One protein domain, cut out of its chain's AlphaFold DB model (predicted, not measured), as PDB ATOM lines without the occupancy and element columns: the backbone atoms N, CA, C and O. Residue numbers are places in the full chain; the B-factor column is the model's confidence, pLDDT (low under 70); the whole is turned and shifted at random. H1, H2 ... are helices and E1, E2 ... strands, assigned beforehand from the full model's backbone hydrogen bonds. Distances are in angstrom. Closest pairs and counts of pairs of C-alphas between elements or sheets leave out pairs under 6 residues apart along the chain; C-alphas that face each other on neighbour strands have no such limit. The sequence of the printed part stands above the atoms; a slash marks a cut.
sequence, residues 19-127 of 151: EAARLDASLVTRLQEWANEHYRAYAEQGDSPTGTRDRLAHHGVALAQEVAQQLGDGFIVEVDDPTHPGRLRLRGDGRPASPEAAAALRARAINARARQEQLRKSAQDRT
ATOM      1  N   GLU A  19     -18.106 -51.045 -27.184       90.00
ATOM      2  CA  GLU A  19     -18.273 -51.996 -28.285       90.00
ATOM      3  C   GLU A  19     -19.335 -51.516 -29.281       90.00
ATOM      4  O   GLU A  19     -19.190 -51.685 -30.494       90.00
ATOM      5  N   ALA A  20     -20.398 -50.884 -28.774       91.44
ATOM      6  CA  ALA A  20     -21.458 -50.302 -29.588       91.44
ATOM      7  C   ALA A  20     -21.044 -48.961 -30.213       91.44
ATOM      8  O   ALA A  20     -21.581 -48.589 -31.256       91.44
ATOM      9  N   ALA A  21     -20.100 -48.245 -29.595       92.38
ATOM     10  CA  ALA A  21     -19.582 -46.988 -30.119       92.38
ATOM     11  C   ALA A  21     -18.669 -47.182 -31.335       92.38
ATOM     12  O   ALA A  21     -18.564 -46.274 -32.157       92.38
ATOM     13  N   ARG A  22     -18.048 -48.367 -31.469       96.31
ATOM     14  CA  ARG A  22     -17.166 -48.732 -32.594       96.31
ATOM     15  C   ARG A  22     -16.000 -47.753 -32.794       96.31
ATOM     16  O   ARG A  22     -15.490 -47.629 -33.904       96.31
ATOM     17  N   LEU A  23     -15.598 -47.067 -31.721       95.25
ATOM     18  CA  LEU A  23     -14.386 -46.254 -31.689       95.25
ATOM     19  C   LEU A  23     -13.151 -47.149 -31.809       95.25
ATOM     20  O   LEU A  23     -13.199 -48.341 -31.489       95.25
ATOM     21  N   ASP A  24     -12.032 -46.559 -32.216       96.44
ATOM     22  CA  ASP A  24     -10.767 -47.284 -32.283       96.44
ATOM     23  C   ASP A  24     -10.393 -47.834 -30.902       96.44
ATOM     24  O   ASP A  24     -10.468 -47.132 -29.888       96.44
ATOM     25  N   ALA A  25      -9.931 -49.085 -30.866       94.56
ATOM     26  CA  ALA A  25      -9.653 -49.795 -29.619       94.56
ATOM     27  C   ALA A  25      -8.648 -49.056 -28.718       94.56
ATOM     28  O   ALA A  25      -8.816 -49.021 -27.504       94.56
ATOM     29  N   SER A  26      -7.641 -48.401 -29.305       95.94
ATOM     30  CA  SER A  26      -6.649 -47.618 -28.556       95.94
ATOM     31  C   SER A  26      -7.232 -46.356 -27.910       95.94
ATOM     32  O   SER A  26      -6.740 -45.916 -26.871       95.94
ATOM     33  N   LEU A  27      -8.267 -45.752 -28.502       95.81
ATOM     34  CA  LEU A  27      -8.988 -44.640 -27.882       95.81
ATOM     35  C   LEU A  27      -9.889 -45.152 -26.755       95.81
ATOM     36  O   LEU A  27      -9.923 -44.543 -25.691       95.81
ATOM     37  N   VAL A  28     -10.554 -46.294 -26.953       94.56
ATOM     38  CA  VAL A  28     -11.360 -46.940 -25.904       94.56
ATOM     39  C   VAL A  28     -10.513 -47.255 -24.673       94.56
ATOM     40  O   VAL A  28     -10.898 -46.875 -23.572       94.56
ATOM     41  N   THR A  29      -9.341 -47.874 -24.847       94.62
ATOM     42  CA  THR A  29      -8.430 -48.169 -23.731       94.62
ATOM     43  C   THR A  29      -8.065 -46.904 -22.958       94.62
ATOM     44  O   THR A  29      -8.195 -46.881 -21.739       94.62
ATOM     45  N   ARG A  30      -7.696 -45.820 -23.649       95.69
ATOM     46  CA  ARG A  30      -7.329 -44.557 -22.988       95.69
ATOM     47  C   ARG A  30      -8.506 -43.879 -22.291       95.69
ATOM     48  O   ARG A  30      -8.323 -43.318 -21.216       95.69
ATOM     49  N   LEU A  31      -9.713 -43.953 -22.859       94.31
ATOM     50  CA  LEU A  31     -10.934 -43.476 -22.199       94.31
ATOM     51  C   LEU A  31     -11.207 -44.255 -20.907       94.31
ATOM     52  O   LEU A  31     -11.526 -43.646 -19.890       94.31
ATOM     53  N   GLN A  32     -11.041 -45.578 -20.927       92.75
ATOM     54  CA  GLN A  32     -11.212 -46.429 -19.748       92.75
ATOM     55  C   GLN A  32     -10.143 -46.161 -18.682       92.75
ATOM     56  O   GLN A  32     -10.458 -46.083 -17.496       92.75
ATOM     57  N   GLU A  33      -8.881 -46.004 -19.084       92.56
ATOM     58  CA  GLU A  33      -7.782 -45.638 -18.184       92.56
ATOM     59  C   GLU A  33      -8.041 -44.283 -17.522       92.56
ATOM     60  O   GLU A  33      -8.003 -44.182 -16.295       92.56
ATOM     61  N   TRP A  34      -8.399 -43.271 -18.316       93.25
ATOM     62  CA  TRP A  34      -8.764 -41.951 -17.812       93.25
ATOM     63  C   TRP A  34      -9.946 -42.007 -16.841       93.25
ATOM     64  O   TRP A  34      -9.867 -41.425 -15.760       93.25
ATOM     65  N   ALA A  35     -11.008 -42.742 -17.180       89.69
ATOM     66  CA  ALA A  35     -12.171 -42.900 -16.314       89.69
ATOM     67  C   ALA A  35     -11.769 -43.526 -14.971       89.69
ATOM     68  O   ALA A  35     -12.104 -43.003 -13.910       89.69
ATOM     69  N   ASN A  36     -10.970 -44.597 -14.996       89.00
ATOM     70  CA  ASN A  36     -10.471 -45.251 -13.788       89.00
ATOM     71  C   ASN A  36      -9.632 -44.307 -12.914       89.00
ATOM     72  O   ASN A  36      -9.799 -44.295 -11.693       89.00
ATOM     73  N   GLU A  37      -8.743 -43.513 -13.513       87.75
ATOM     74  CA  GLU A  37      -7.968 -42.502 -12.785       87.75
ATOM     75  C   GLU A  37      -8.867 -41.417 -12.187       87.75
ATOM     76  O   GLU A  37      -8.707 -41.056 -11.018       87.75
ATOM     77  N   HIS A  38      -9.840 -40.936 -12.960       84.12
ATOM     78  CA  HIS A  38     -10.804 -39.938 -12.524       84.12
ATOM     79  C   HIS A  38     -11.638 -40.437 -11.337       84.12
ATOM     80  O   HIS A  38     -11.751 -39.745 -10.323       84.12
ATOM     81  N   TYR A  39     -12.142 -41.671 -11.404       82.69
ATOM     82  CA  TYR A  39     -12.882 -42.280 -10.300       82.69
ATOM     83  C   TYR A  39     -12.015 -42.510  -9.066       82.69
ATOM     84  O   TYR A  39     -12.488 -42.268  -7.958       82.69
ATOM     85  N   ARG A  40     -10.753 -42.931  -9.217       83.81
ATOM     86  CA  ARG A  40      -9.828 -43.074  -8.078       83.81
ATOM     87  C   ARG A  40      -9.580 -41.738  -7.385       83.81
ATOM     88  O   ARG A  40      -9.758 -41.646  -6.175       83.81
ATOM     89  N   ALA A  41      -9.284 -40.694  -8.159       80.69
ATOM     90  CA  ALA A  41      -9.094 -39.346  -7.629       80.69
ATOM     91  C   ALA A  41     -10.354 -38.814  -6.917       80.69
ATOM     92  O   ALA A  41     -10.257 -38.055  -5.950       80.69
ATOM     93  N   TYR A  42     -11.545 -39.216  -7.378       74.75
ATOM     94  CA  TYR A  42     -12.805 -38.880  -6.723       74.75
ATOM     95  C   TYR A  42     -13.073 -39.725  -5.472       74.75
ATOM     96  O   TYR A  42     -13.609 -39.199  -4.507       74.75
ATOM     97  N   ALA A  43     -12.715 -41.012  -5.458       75.75
ATOM     98  CA  ALA A  43     -12.906 -41.903  -4.312       75.75
ATOM     99  C   ALA A  43     -12.018 -41.523  -3.114       75.75
ATOM    100  O   ALA A  43     -12.417 -41.698  -1.966       75.75
ATOM    101  N   GLU A  44     -10.855 -40.931  -3.373       71.19
ATOM    102  CA  GLU A  44      -9.922 -40.402  -2.371       71.19
ATOM    103  C   GLU A  44     -10.375 -39.038  -1.788       71.19
ATOM    104  O   GLU A  44      -9.542 -38.180  -1.490       71.19
ATOM    105  N   GLN A  45     -11.694 -38.794  -1.658       55.94
ATOM    106  CA  GLN A  45     -12.271 -37.499  -1.256       55.94
ATOM    107  C   GLN A  45     -11.575 -36.904  -0.019       55.94
ATOM    108  O   GLN A  45     -11.806 -37.335   1.106       55.94
ATOM    109  N   GLY A  46     -10.761 -35.869  -0.241       55.66
ATOM    110  CA  GLY A  46     -10.076 -35.111   0.810       55.66
ATOM    111  C   GLY A  46      -8.659 -34.689   0.429       55.66
ATOM    112  O   GLY A  46      -8.302 -33.541   0.671       55.66
ATOM    113  N   ASP A  47      -7.911 -35.563  -0.253       54.56
ATOM    114  CA  ASP A  47      -6.455 -35.394  -0.422       54.56
ATOM    115  C   ASP A  47      -5.979 -35.242  -1.868       54.56
ATOM    116  O   ASP A  47      -4.817 -34.904  -2.084       54.56
ATOM    117  N   SER A  48      -6.838 -35.453  -2.874       61.31
ATOM    118  CA  SER A  48      -6.424 -35.265  -4.270       61.31
ATOM    119  C   SER A  48      -6.030 -33.799  -4.510       61.31
ATOM    120  O   SER A  48      -6.907 -32.926  -4.465       61.31
ATOM    121  N   PRO A  49      -4.741 -33.505  -4.784       68.31
ATOM    122  CA  PRO A  49      -4.283 -32.136  -4.978       68.31
ATOM    123  C   PRO A  49      -5.031 -31.480  -6.140       68.31
ATOM    124  O   PRO A  49      -5.327 -32.144  -7.136       68.31
ATOM    125  N   THR A  50      -5.284 -30.170  -6.064       70.38
ATOM    126  CA  THR A  50      -5.952 -29.402  -7.135       70.38
ATOM    127  C   THR A  50      -5.330 -29.673  -8.511       70.38
ATOM    128  O   THR A  50      -6.048 -29.918  -9.475       70.38
ATOM    129  N   GLY A  51      -3.997 -29.789  -8.579       77.94
ATOM    130  CA  GLY A  51      -3.280 -30.110  -9.817       77.94
ATOM    131  C   GLY A  51      -3.624 -31.474 -10.435       77.94
ATOM    132  O   GLY A  51      -3.562 -31.616 -11.654       77.94
ATOM    133  N   THR A  52      -4.031 -32.471  -9.641       83.31
ATOM    134  CA  THR A  52      -4.481 -33.776 -10.161       83.31
ATOM    135  C   THR A  52      -5.821 -33.642 -10.875       83.31
ATOM    136  O   THR A  52      -5.990 -34.186 -11.965       83.31
ATOM    137  N   ARG A  53      -6.760 -32.886 -10.293       80.31
ATOM    138  CA  ARG A  53      -8.088 -32.661 -10.884       80.31
ATOM    139  C   ARG A  53      -7.990 -31.864 -12.175       80.31
ATOM    140  O   ARG A  53      -8.557 -32.282 -13.180       80.31
ATOM    141  N   ASP A  54      -7.200 -30.792 -12.172       83.81
ATOM    142  CA  ASP A  54      -6.986 -29.980 -13.369       83.81
ATOM    143  C   ASP A  54      -6.353 -30.816 -14.483       83.81
ATOM    144  O   ASP A  54      -6.836 -30.812 -15.614       83.81
ATOM    145  N   ARG A  55      -5.317 -31.609 -14.175       88.19
ATOM    146  CA  ARG A  55      -4.681 -32.500 -15.156       88.19
ATOM    147  C   ARG A  55      -5.676 -33.494 -15.759       88.19
ATOM    148  O   ARG A  55      -5.679 -33.685 -16.973       88.19
ATOM    149  N   LEU A  56      -6.499 -34.132 -14.926       88.44
ATOM    150  CA  LEU A  56      -7.501 -35.094 -15.387       88.44
ATOM    151  C   LEU A  56      -8.555 -34.429 -16.270       88.44
ATOM    152  O   LEU A  56      -8.924 -35.005 -17.289       88.44
ATOM    153  N   ALA A  57      -8.986 -33.213 -15.940       87.69
ATOM    154  CA  ALA A  57      -9.923 -32.474 -16.773       87.69
ATOM    155  C   ALA A  57      -9.338 -32.140 -18.155       87.69
ATOM    156  O   ALA A  57      -9.962 -32.440 -19.172       87.69
ATOM    157  N   HIS A  58      -8.108 -31.619 -18.215       90.31
ATOM    158  CA  HIS A  58      -7.436 -31.338 -19.491       90.31
ATOM    159  C   HIS A  58      -7.233 -32.613 -20.325       90.31
ATOM    160  O   HIS A  58      -7.424 -32.595 -21.542       90.31
ATOM    161  N   HIS A  59      -6.887 -33.734 -19.682       92.94
ATOM    162  CA  HIS A  59      -6.775 -35.022 -20.366       92.94
ATOM    163  C   HIS A  59      -8.133 -35.490 -20.920       92.94
ATOM    164  O   HIS A  59      -8.204 -35.925 -22.068       92.94
ATOM    165  N   GLY A  60      -9.218 -35.323 -20.158       92.88
ATOM    166  CA  GLY A  60     -10.575 -35.641 -20.608       92.88
ATOM    167  C   GLY A  60     -10.995 -34.825 -21.832       92.88
ATOM    168  O   GLY A  60     -11.520 -35.382 -22.795       92.88
ATOM    169  N   VAL A  61     -10.684 -33.524 -21.854       93.94
ATOM    170  CA  VAL A  61     -10.924 -32.653 -23.019       93.94
ATOM    171  C   VAL A  61     -10.134 -33.124 -24.245       93.94
ATOM    172  O   VAL A  61     -10.689 -33.185 -25.343       93.94
ATOM    173  N   ALA A  62      -8.865 -33.507 -24.074       95.06
ATOM    174  CA  ALA A  62      -8.055 -34.035 -25.173       95.06
ATOM    175  C   ALA A  62      -8.652 -35.331 -25.754       95.06
ATOM    176  O   ALA A  62      -8.803 -35.449 -26.970       95.06
ATOM    177  N   LEU A  63      -9.082 -36.264 -24.898       96.44
ATOM    178  CA  LEU A  63      -9.751 -37.492 -25.337       96.44
ATOM    179  C   LEU A  63     -11.084 -37.199 -26.039       96.44
ATOM    180  O   LEU A  63     -11.389 -37.816 -27.058       96.44
ATOM    181  N   ALA A  64     -11.856 -36.224 -25.555       95.94
ATOM    182  CA  ALA A  64     -13.093 -35.794 -26.204       95.94
ATOM    183  C   ALA A  64     -12.842 -35.203 -27.604       95.94
ATOM    184  O   ALA A  64     -13.626 -35.450 -28.524       95.94
ATOM    185  N   GLN A  65     -11.733 -34.482 -27.801       96.38
ATOM    186  CA  GLN A  65     -11.333 -34.004 -29.125       96.38
ATOM    187  C   GLN A  65     -10.997 -35.168 -30.064       96.38
ATOM    188  O   GLN A  65     -11.379 -35.142 -31.233       96.38
ATOM    189  N   GLU A  66     -10.326 -36.209 -29.574       97.31
ATOM    190  CA  GLU A  66     -10.037 -37.402 -30.374       97.31
ATOM    191  C   GLU A  66     -11.304 -38.179 -30.745       97.31
ATOM    192  O   GLU A  66     -11.448 -38.603 -31.895       97.31
ATOM    193  N   VAL A  67     -12.264 -38.293 -29.819       97.00
ATOM    194  CA  VAL A  67     -13.603 -38.818 -30.130       97.00
ATOM    195  C   VAL A  67     -14.234 -37.981 -31.243       97.00
ATOM    196  O   VAL A  67     -14.694 -38.540 -32.237       97.00
ATOM    197  N   ALA A  68     -14.205 -36.650 -31.137       97.44
ATOM    198  CA  ALA A  68     -14.762 -35.774 -32.162       97.44
ATOM    199  C   ALA A  68     -14.111 -36.009 -33.539       97.44
ATOM    200  O   ALA A  68     -14.824 -36.095 -34.536       97.44
ATOM    201  N   GLN A  69     -12.789 -36.202 -33.601       97.69
ATOM    202  CA  GLN A  69     -12.084 -36.509 -34.853       97.69
ATOM    203  C   GLN A  69     -12.460 -37.879 -35.439       97.69
ATOM    204  O   GLN A  69     -12.635 -38.008 -36.654       97.69
ATOM    205  N   GLN A  70     -12.667 -38.905 -34.607       97.19
ATOM    206  CA  GLN A  70     -13.170 -40.194 -35.095       97.19
ATOM    207  C   GLN A  70     -14.567 -40.084 -35.710       97.19
ATOM    208  O   GLN A  70     -14.852 -40.767 -36.694       97.19
ATOM    209  N   LEU A  71     -15.411 -39.200 -35.177       96.88
ATOM    210  CA  LEU A  71     -16.785 -38.998 -35.641       96.88
ATOM    211  C   LEU A  71     -16.914 -38.019 -36.818       96.88
ATOM    212  O   LEU A  71     -17.881 -38.111 -37.581       96.88
ATOM    213  N   GLY A  72     -15.939 -37.128 -36.996       95.38
ATOM    214  CA  GLY A  72     -15.931 -36.101 -38.037       95.38
ATOM    215  C   GLY A  72     -16.888 -34.936 -37.758       95.38
ATOM    216  O   GLY A  72     -17.386 -34.745 -36.645       95.38
ATOM    217  N   ASP A  73     -17.164 -34.146 -38.795       94.25
ATOM    218  CA  ASP A  73     -17.921 -32.888 -38.698       94.25
ATOM    219  C   ASP A  73     -19.437 -33.052 -38.474       94.25
ATOM    220  O   ASP A  73     -20.124 -32.118 -38.050       94.25
ATOM    221  N   GLY A  74     -19.961 -34.254 -38.719       94.00
ATOM    222  CA  GLY A  74     -21.378 -34.583 -38.577       94.00
ATOM    223  C   GLY A  74     -21.865 -34.686 -37.131       94.00
ATOM    224  O   GLY A  74     -23.065 -34.860 -36.912       94.00
ATOM    225  N   PHE A  75     -20.964 -34.587 -36.152       94.69
ATOM    226  CA  PHE A  75     -21.267 -34.720 -34.731       94.69
ATOM    227  C   PHE A  75     -20.780 -33.514 -33.928       94.69
ATOM    228  O   PHE A  75     -19.914 -32.748 -34.351       94.69
ATOM    229  N   ILE A  76     -21.378 -33.335 -32.752       95.94
ATOM    230  CA  ILE A  76     -20.888 -32.432 -31.714       95.94
ATOM    231  C   ILE A  76     -20.649 -33.299 -30.483       95.94
ATOM    232  O   ILE A  76     -21.568 -33.981 -30.032       95.94
ATOM    233  N   VAL A  77     -19.425 -33.280 -29.970       95.12
ATOM    234  CA  VAL A  77     -19.051 -33.922 -28.710       95.12
ATOM    235  C   VAL A  77     -19.052 -32.848 -27.635       95.12
ATOM    236  O   VAL A  77     -18.410 -31.814 -27.797       95.12
ATOM    237  N   GLU A  78     -19.797 -33.065 -26.558       94.31
ATOM    238  CA  GLU A  78     -19.856 -32.130 -25.436       94.31
ATOM    239  C   GLU A  78     -19.090 -32.707 -24.250       94.31
ATOM    240  O   GLU A  78     -19.299 -33.863 -23.886       94.31
ATOM    241  N   VAL A  79     -18.208 -31.906 -23.657       91.50
ATOM    242  CA  VAL A  79     -17.400 -32.285 -22.493       91.50
ATOM    243  C   VAL A  79     -17.430 -31.168 -21.455       91.50
ATOM    244  O   VAL A  79     -17.466 -29.987 -21.806       91.50
ATOM    245  N   ASP A  80     -17.455 -31.536 -20.178       84.94
ATOM    246  CA  ASP A  80     -17.342 -30.572 -19.087       84.94
ATOM    247  C   ASP A  80     -15.869 -30.144 -18.949       84.94
ATOM    248  O   ASP A  80     -14.981 -30.983 -18.800       84.94
ATOM    249  N   ASP A  81     -15.609 -28.838 -19.011       80.62
ATOM    250  CA  ASP A  81     -14.276 -28.254 -18.849       80.62
ATOM    251  C   ASP A  81     -14.303 -27.287 -17.654       80.62
ATOM    252  O   ASP A  81     -15.036 -26.299 -17.694       80.62
ATOM    253  N   PRO A  82     -13.520 -27.526 -16.586       74.75
ATOM    254  CA  PRO A  82     -13.525 -26.676 -15.397       74.75
ATOM    255  C   PRO A  82     -13.021 -25.252 -15.662       74.75
ATOM    256  O   PRO A  82     -13.239 -24.369 -14.834       74.75
ATOM    257  N   THR A  83     -12.351 -25.012 -16.790       76.38
ATOM    258  CA  THR A  83     -11.828 -23.694 -17.171       76.38
ATOM    259  C   THR A  83     -12.837 -22.844 -17.948       76.38
ATOM    260  O   THR A  83     -12.633 -21.636 -18.085       76.38
ATOM    261  N   HIS A  84     -13.950 -23.431 -18.404       73.00
ATOM    262  CA  HIS A  84     -14.974 -22.748 -19.190       73.00
ATOM    263  C   HIS A  84     -16.343 -22.797 -18.494       73.00
ATOM    264  O   HIS A  84     -16.764 -23.843 -18.003       73.00
ATOM    265  N   PRO A  85     -17.104 -21.688 -18.458       75.19
ATOM    266  CA  PRO A  85     -18.471 -21.730 -17.960       75.19
ATOM    267  C   PRO A  85     -19.363 -22.508 -18.942       75.19
ATOM    268  O   PRO A  85     -19.768 -21.987 -19.981       75.19
ATOM    269  N   GLY A  86     -19.682 -23.757 -18.596       81.38
ATOM    270  CA  GLY A  86     -20.566 -24.639 -19.363       81.38
ATOM    271  C   GLY A  86     -19.832 -25.785 -20.064       81.38
ATOM    272  O   GLY A  86     -18.675 -26.073 -19.779       81.38
ATOM    273  N   ARG A  87     -20.532 -26.463 -20.980       86.88
ATOM    274  CA  ARG A  87     -19.963 -27.570 -21.760       86.88
ATOM    275  C   ARG A  87     -19.188 -27.056 -22.960       86.88
ATOM    276  O   ARG A  87     -19.730 -26.310 -23.780       86.88
ATOM    277  N   LEU A  88     -17.956 -27.523 -23.099       91.38
ATOM    278  CA  LEU A  88     -17.168 -27.340 -24.303       91.38
ATOM    279  C   LEU A  88     -17.748 -28.215 -25.418       91.38
ATOM    280  O   LEU A  88     -18.025 -29.395 -25.213       91.38
ATOM    281  N   ARG A  89     -17.950 -27.626 -26.600       94.06
ATOM    282  CA  ARG A  89     -18.543 -28.293 -27.766       94.06
ATOM    283  C   ARG A  89     -17.473 -28.480 -28.830       94.06
ATOM    284  O   ARG A  89     -17.017 -27.510 -29.429       94.06
ATOM    285  N   LEU A  90     -17.090 -29.726 -29.055       94.38
ATOM    286  CA  LEU A  90     -16.026 -30.133 -29.959       94.38
ATOM    287  C   LEU A  90     -16.614 -30.752 -31.223       94.38
ATOM    288  O   LEU A  90     -17.654 -31.415 -31.196       94.38
ATOM    289  N   ARG A  91     -15.933 -30.542 -32.344       95.69
ATOM    290  CA  ARG A  91     -16.287 -31.120 -33.639       95.69
ATOM    291  C   ARG A  91     -15.007 -31.587 -34.328       95.69
ATOM    292  O   ARG A  91     -13.976 -30.931 -34.201       95.69
ATOM    293  N   GLY A  92     -15.074 -32.736 -34.998       93.25
ATOM    294  CA  GLY A  92     -13.977 -33.219 -35.831       93.25
ATOM    295  C   GLY A  92     -13.901 -32.463 -37.151       93.25
ATOM    296  O   GLY A  92     -14.897 -31.909 -37.621       93.25
ATOM    297  N   ASP A  93     -12.733 -32.475 -37.776       90.00
ATOM    298  CA  ASP A  93     -12.511 -31.763 -39.026       90.00
ATOM    299  C   ASP A  93     -12.853 -32.657 -40.222       90.00
ATOM    300  O   ASP A  93     -12.156 -33.619 -40.544       90.00
ATOM    301  N   GLY A  94     -13.941 -32.327 -40.919       92.00
ATOM    302  CA  GLY A  94     -14.333 -32.998 -42.155       92.00
ATOM    303  C   GLY A  94     -14.681 -34.479 -41.968       92.00
ATOM    304  O   GLY A  94     -15.582 -34.837 -41.206       92.00
ATOM    305  N   ARG A  95     -14.021 -35.355 -42.737       93.19
ATOM    306  CA  ARG A  95     -14.376 -36.782 -42.816       93.19
ATOM    307  C   ARG A  95     -14.028 -37.504 -41.502       93.19
ATOM    308  O   ARG A  95     -12.908 -37.343 -41.032       93.19
ATOM    309  N   PRO A  96     -14.913 -38.377 -40.977       95.81
ATOM    310  CA  PRO A  96     -14.608 -39.194 -39.804       95.81
ATOM    311  C   PRO A  96     -13.338 -40.022 -39.993       95.81
ATOM    312  O   PRO A  96     -13.223 -40.746 -40.989       95.81
ATOM    313  N   ALA A  97     -12.437 -39.972 -39.010       95.50
ATOM    314  CA  ALA A  97     -11.284 -40.870 -38.968       95.50
ATOM    315  C   ALA A  97     -11.710 -42.335 -38.747       95.50
ATOM    316  O   ALA A  97     -11.057 -43.237 -39.267       95.50
ATOM    317  N   SER A  98     -12.852 -42.567 -38.082       95.38
ATOM    318  CA  SER A  98     -13.501 -43.880 -37.985       95.38
ATOM    319  C   SER A  98     -14.911 -43.833 -38.594       95.38
ATOM    320  O   SER A  98     -15.899 -43.506 -37.924       95.38
ATOM    321  N   PRO A  99     -15.052 -44.160 -39.895       95.62
ATOM    322  CA  PRO A  99     -16.356 -44.202 -40.552       95.62
ATOM    323  C   PRO A  99     -17.344 -45.168 -39.885       95.62
ATOM    324  O   PRO A  99     -18.546 -44.897 -39.889       95.62
ATOM    325  N   GLU A 100     -16.853 -46.265 -39.297       96.69
ATOM    326  CA  GLU A 100     -17.677 -47.227 -38.559       96.69
ATOM    327  C   GLU A 100     -18.282 -46.614 -37.294       96.69
ATOM    328  O   GLU A 100     -19.494 -46.725 -37.095       96.69
ATOM    329  N   ALA A 101     -17.482 -45.904 -36.488       96.06
ATOM    330  CA  ALA A 101     -17.968 -45.192 -35.306       96.06
ATOM    331  C   ALA A 101     -19.042 -44.164 -35.677       96.06
ATOM    332  O   ALA A 101     -20.150 -44.153 -35.130       96.06
ATOM    333  N   ALA A 102     -18.751 -43.344 -36.690       96.56
ATOM    334  CA  ALA A 102     -19.681 -42.339 -37.187       96.56
ATOM    335  C   ALA A 102     -20.980 -42.955 -37.738       96.56
ATOM    336  O   ALA A 102     -22.041 -42.331 -37.670       96.56
ATOM    337  N   ALA A 103     -20.935 -44.151 -38.330       96.62
ATOM    338  CA  ALA A 103     -22.128 -44.856 -38.794       96.62
ATOM    339  C   ALA A 103     -22.944 -45.429 -37.624       96.62
ATOM    340  O   ALA A 103     -24.160 -45.222 -37.574       96.62
ATOM    341  N   ALA A 104     -22.287 -46.082 -36.661       95.81
ATOM    342  CA  ALA A 104     -22.927 -46.668 -35.484       95.81
ATOM    343  C   ALA A 104     -23.677 -45.611 -34.656       95.81
ATOM    344  O   ALA A 104     -24.852 -45.783 -34.315       95.81
ATOM    345  N   LEU A 105     -23.038 -44.465 -34.409       94.56
ATOM    346  CA  LEU A 105     -23.631 -43.372 -33.637       94.56
ATOM    347  C   LEU A 105     -24.744 -42.647 -34.401       94.56
ATOM    348  O   LEU A 105     -25.757 -42.293 -33.797       94.56
ATOM    349  N   ARG A 106     -24.637 -42.508 -35.730       95.31
ATOM    350  CA  ARG A 106     -25.749 -41.997 -36.556       95.31
ATOM    351  C   ARG A 106     -26.965 -42.911 -36.473       95.31
ATOM    352  O   ARG A 106     -28.072 -42.425 -36.248       95.31
ATOM    353  N   ALA A 107     -26.770 -44.221 -36.616       94.56
ATOM    354  CA  ALA A 107     -27.853 -45.192 -36.506       94.56
ATOM    355  C   ALA A 107     -28.525 -45.126 -35.123       94.56
ATOM    356  O   ALA A 107     -29.754 -45.106 -35.028       94.56
ATOM    357  N   ARG A 108     -27.732 -45.004 -34.049       93.06
ATOM    358  CA  ARG A 108     -28.257 -44.811 -32.689       93.06
ATOM    359  C   ARG A 108     -29.084 -43.532 -32.566       93.06
ATOM    360  O   ARG A 108     -30.195 -43.602 -32.046       93.06
ATOM    361  N   ALA A 109     -28.588 -42.397 -33.060       90.75
ATOM    362  CA  ALA A 109     -29.298 -41.118 -33.000       90.75
ATOM    363  C   ALA A 109     -30.641 -41.163 -33.756       90.75
ATOM    364  O   ALA A 109     -31.661 -40.691 -33.250       90.75
ATOM    365  N   ILE A 110     -30.669 -41.799 -34.933       93.00
ATOM    366  CA  ILE A 110     -31.902 -42.016 -35.709       93.00
ATOM    367  C   ILE A 110     -32.907 -42.854 -34.905       93.00
ATOM    368  O   ILE A 110     -34.070 -42.465 -34.772       93.00
ATOM    369  N   ASN A 111     -32.458 -43.968 -34.322       90.56
ATOM    370  CA  ASN A 111     -33.312 -44.852 -33.525       90.56
ATOM    371  C   ASN A 111     -33.842 -44.168 -32.257       90.56
ATOM    372  O   ASN A 111     -35.005 -44.348 -31.892       90.56
ATOM    373  N   ALA A 112     -33.009 -43.364 -31.597       88.19
ATOM    374  CA  ALA A 112     -33.396 -42.607 -30.415       88.19
ATOM    375  C   ALA A 112     -34.489 -41.581 -30.744       88.19
ATOM    376  O   ALA A 112     -35.523 -41.545 -30.076       88.19
ATOM    377  N   ARG A 113     -34.330 -40.837 -31.846       88.12
ATOM    378  CA  ARG A 113     -35.350 -39.902 -32.334       88.12
ATOM    379  C   ARG A 113     -36.664 -40.609 -32.670       88.12
ATOM    380  O   ARG A 113     -37.729 -40.118 -32.305       88.12
ATOM    381  N   ALA A 114     -36.603 -41.769 -33.329       89.88
ATOM    382  CA  ALA A 114     -37.795 -42.558 -33.640       89.88
ATOM    383  C   ALA A 114     -38.531 -43.013 -32.367       89.88
ATOM    384  O   ALA A 114     -39.756 -42.921 -32.297       89.88
ATOM    385  N   ARG A 115     -37.793 -43.441 -31.334       87.00
ATOM    386  CA  ARG A 115     -38.362 -43.820 -30.033       87.00
ATOM    387  C   ARG A 115     -38.997 -42.629 -29.315       87.00
ATOM    388  O   ARG A 115     -40.101 -42.759 -28.794       87.00
ATOM    389  N   GLN A 116     -38.334 -41.473 -29.300       86.19
ATOM    390  CA  GLN A 116     -38.887 -40.252 -28.704       86.19
ATOM    391  C   GLN A 116     -40.188 -39.828 -29.397       86.19
ATOM    392  O   GLN A 116     -41.158 -39.483 -28.725       86.19
ATOM    393  N   GLU A 117     -40.246 -39.919 -30.727       89.12
ATOM    394  CA  GLU A 117     -41.459 -39.618 -31.490       89.12
ATOM    395  C   GLU A 117     -42.598 -40.597 -31.170       89.12
ATOM    396  O   GLU A 117     -43.743 -40.181 -30.997       89.12
ATOM    397  N   GLN A 118     -42.301 -41.893 -31.032       85.88
ATOM    398  CA  GLN A 118     -43.290 -42.888 -30.600       85.88
ATOM    399  C   GLN A 118     -43.836 -42.570 -29.204       85.88
ATOM    400  O   GLN A 118     -45.050 -42.533 -29.023       85.88
ATOM    401  N   LEU A 119     -42.958 -42.268 -28.241       86.69
ATOM    402  CA  LEU A 119     -43.364 -41.883 -26.886       86.69
ATOM    403  C   LEU A 119     -44.226 -40.617 -26.889       86.69
ATOM    404  O   LEU A 119     -45.238 -40.562 -26.192       86.69
ATOM    405  N   ARG A 120     -43.869 -39.623 -27.709       87.00
ATOM    406  CA  ARG A 120     -44.644 -38.388 -27.867       87.00
ATOM    407  C   ARG A 120     -46.042 -38.661 -28.423       87.00
ATOM    408  O   ARG A 120     -47.011 -38.141 -27.876       87.00
ATOM    409  N   LYS A 121     -46.163 -39.502 -29.455       84.38
ATOM    410  CA  LYS A 121     -47.460 -39.911 -30.023       84.38
ATOM    411  C   LYS A 121     -48.310 -40.672 -29.009       84.38
ATOM    412  O   LYS A 121     -49.479 -40.346 -28.838       84.38
ATOM    413  N   SER A 122     -47.726 -41.623 -28.281       80.00
ATOM    414  CA  SER A 122     -48.435 -42.365 -27.231       80.00
ATOM    415  C   SER A 122     -48.869 -41.477 -26.060       80.00
ATOM    416  O   SER A 122     -49.918 -41.716 -25.471       80.00
ATOM    417  N   ALA A 123     -48.095 -40.444 -25.716       80.06
ATOM    418  CA  ALA A 123     -48.490 -39.465 -24.705       80.06
ATOM    419  C   ALA A 123     -49.662 -38.590 -25.180       80.06
ATOM    420  O   ALA A 123     -50.571 -38.320 -24.401       80.06
ATOM    421  N   GLN A 124     -49.676 -38.203 -26.460       70.31
ATOM    422  CA  GLN A 124     -50.787 -37.465 -27.068       70.31
ATOM    423  C   GLN A 124     -52.065 -38.312 -27.154       70.31
ATOM    424  O   GLN A 124     -53.142 -37.801 -26.859       70.31
ATOM    425  N   ASP A 125     -51.953 -39.605 -27.458       66.25
ATOM    426  CA  ASP A 125     -53.090 -40.536 -27.497       66.25
ATOM    427  C   ASP A 125     -53.679 -40.806 -26.093       66.25
ATOM    428  O   ASP A 125     -54.872 -41.043 -25.918       66.25
ATOM    429  N   ARG A 126     -52.859 -40.661 -25.041       57.81
ATOM    430  CA  ARG A 126     -53.285 -40.741 -23.630       57.81
ATOM    431  C   ARG A 126     -53.908 -39.451 -23.078       57.81
ATOM    432  O   ARG A 126     -54.244 -39.421 -21.896       57.81
ATOM    433  N   THR A 127     -54.123 -38.420 -23.900       52.28
ATOM    434  CA  THR A 127     -54.717 -37.127 -23.482       52.28
ATOM    435  C   THR A 127     -56.227 -37.213 -23.172       52.28
ATOM    436  O   THR A 127     -56.832 -36.219 -22.786       52.28
TER     437      THR A 127
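This is residues 19 to 127 of the 151 residues of an uncharacterized protein of Desertihabitans brevis (UniProt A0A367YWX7). A small two-stranded hairpin, E1 and E2, packs on one side of H2, while H1 folds back antiparallel on the other side of H2. From the end of this body the long helix H3 leaves at a corner with H2, and its residues 109 to 127 stick out as a free arm. The printed part has 109 residues, with three named helices and two named strands in the order H1 H2 E1 E2 H3; the sheet E1 - E2 is antiparallel and the class is mostly helix. The whole is loose, with a radius of gyration of the C-alphas of 17.6 A and spans of 54 by 38 by 27 A.

E1 is residues 77 to 80 and E2 is residues 87 to 90. H2, residues 50 to 71, is 32.0 A long. H1, residues 25 to 43, is 26.7 A long and begins at C-alpha 25 (-9.653, -49.795, -29.619). H3, residues 99 to 127, is 42.6 A long and ends at C-alpha 127 (-54.717, -37.127, -23.482).

E1 and E2 form a hairpin, with N 77 and O 90 2.8 A apart and N 79 and O 88 3.0 A apart, both within hydrogen-bond range. The closest C-alphas of H2 and E1, those of Ala 68 and Val 77, are 5.8 A apart. H1 and H2, a helical hairpin, touch at a shallow tilt of 26 degrees, opposite ways; their closest C-alphas, His 38 and Leu 56, are 6.5 A apart. H2 and H3 touch only at their ends, through residues 70 to 71 and 99 to 102 alone, about perpendicular at 87 degrees; the closest C-alphas, Leu 71 and Ala 102, are 4.7 A apart. H1 is apart from E1, E2 and H3. Every O i to N i+4 pair is within hydrogen-bond range in H1 and H2, and 24 of 25 in H3.

The C-alphas farthest apart, those of Pro 49 and Asp 125, are 54.4 A apart. The printed part has no cut, and no link is long. The pLDDT is under 70 at residues 45 to 49 and 125 to 127.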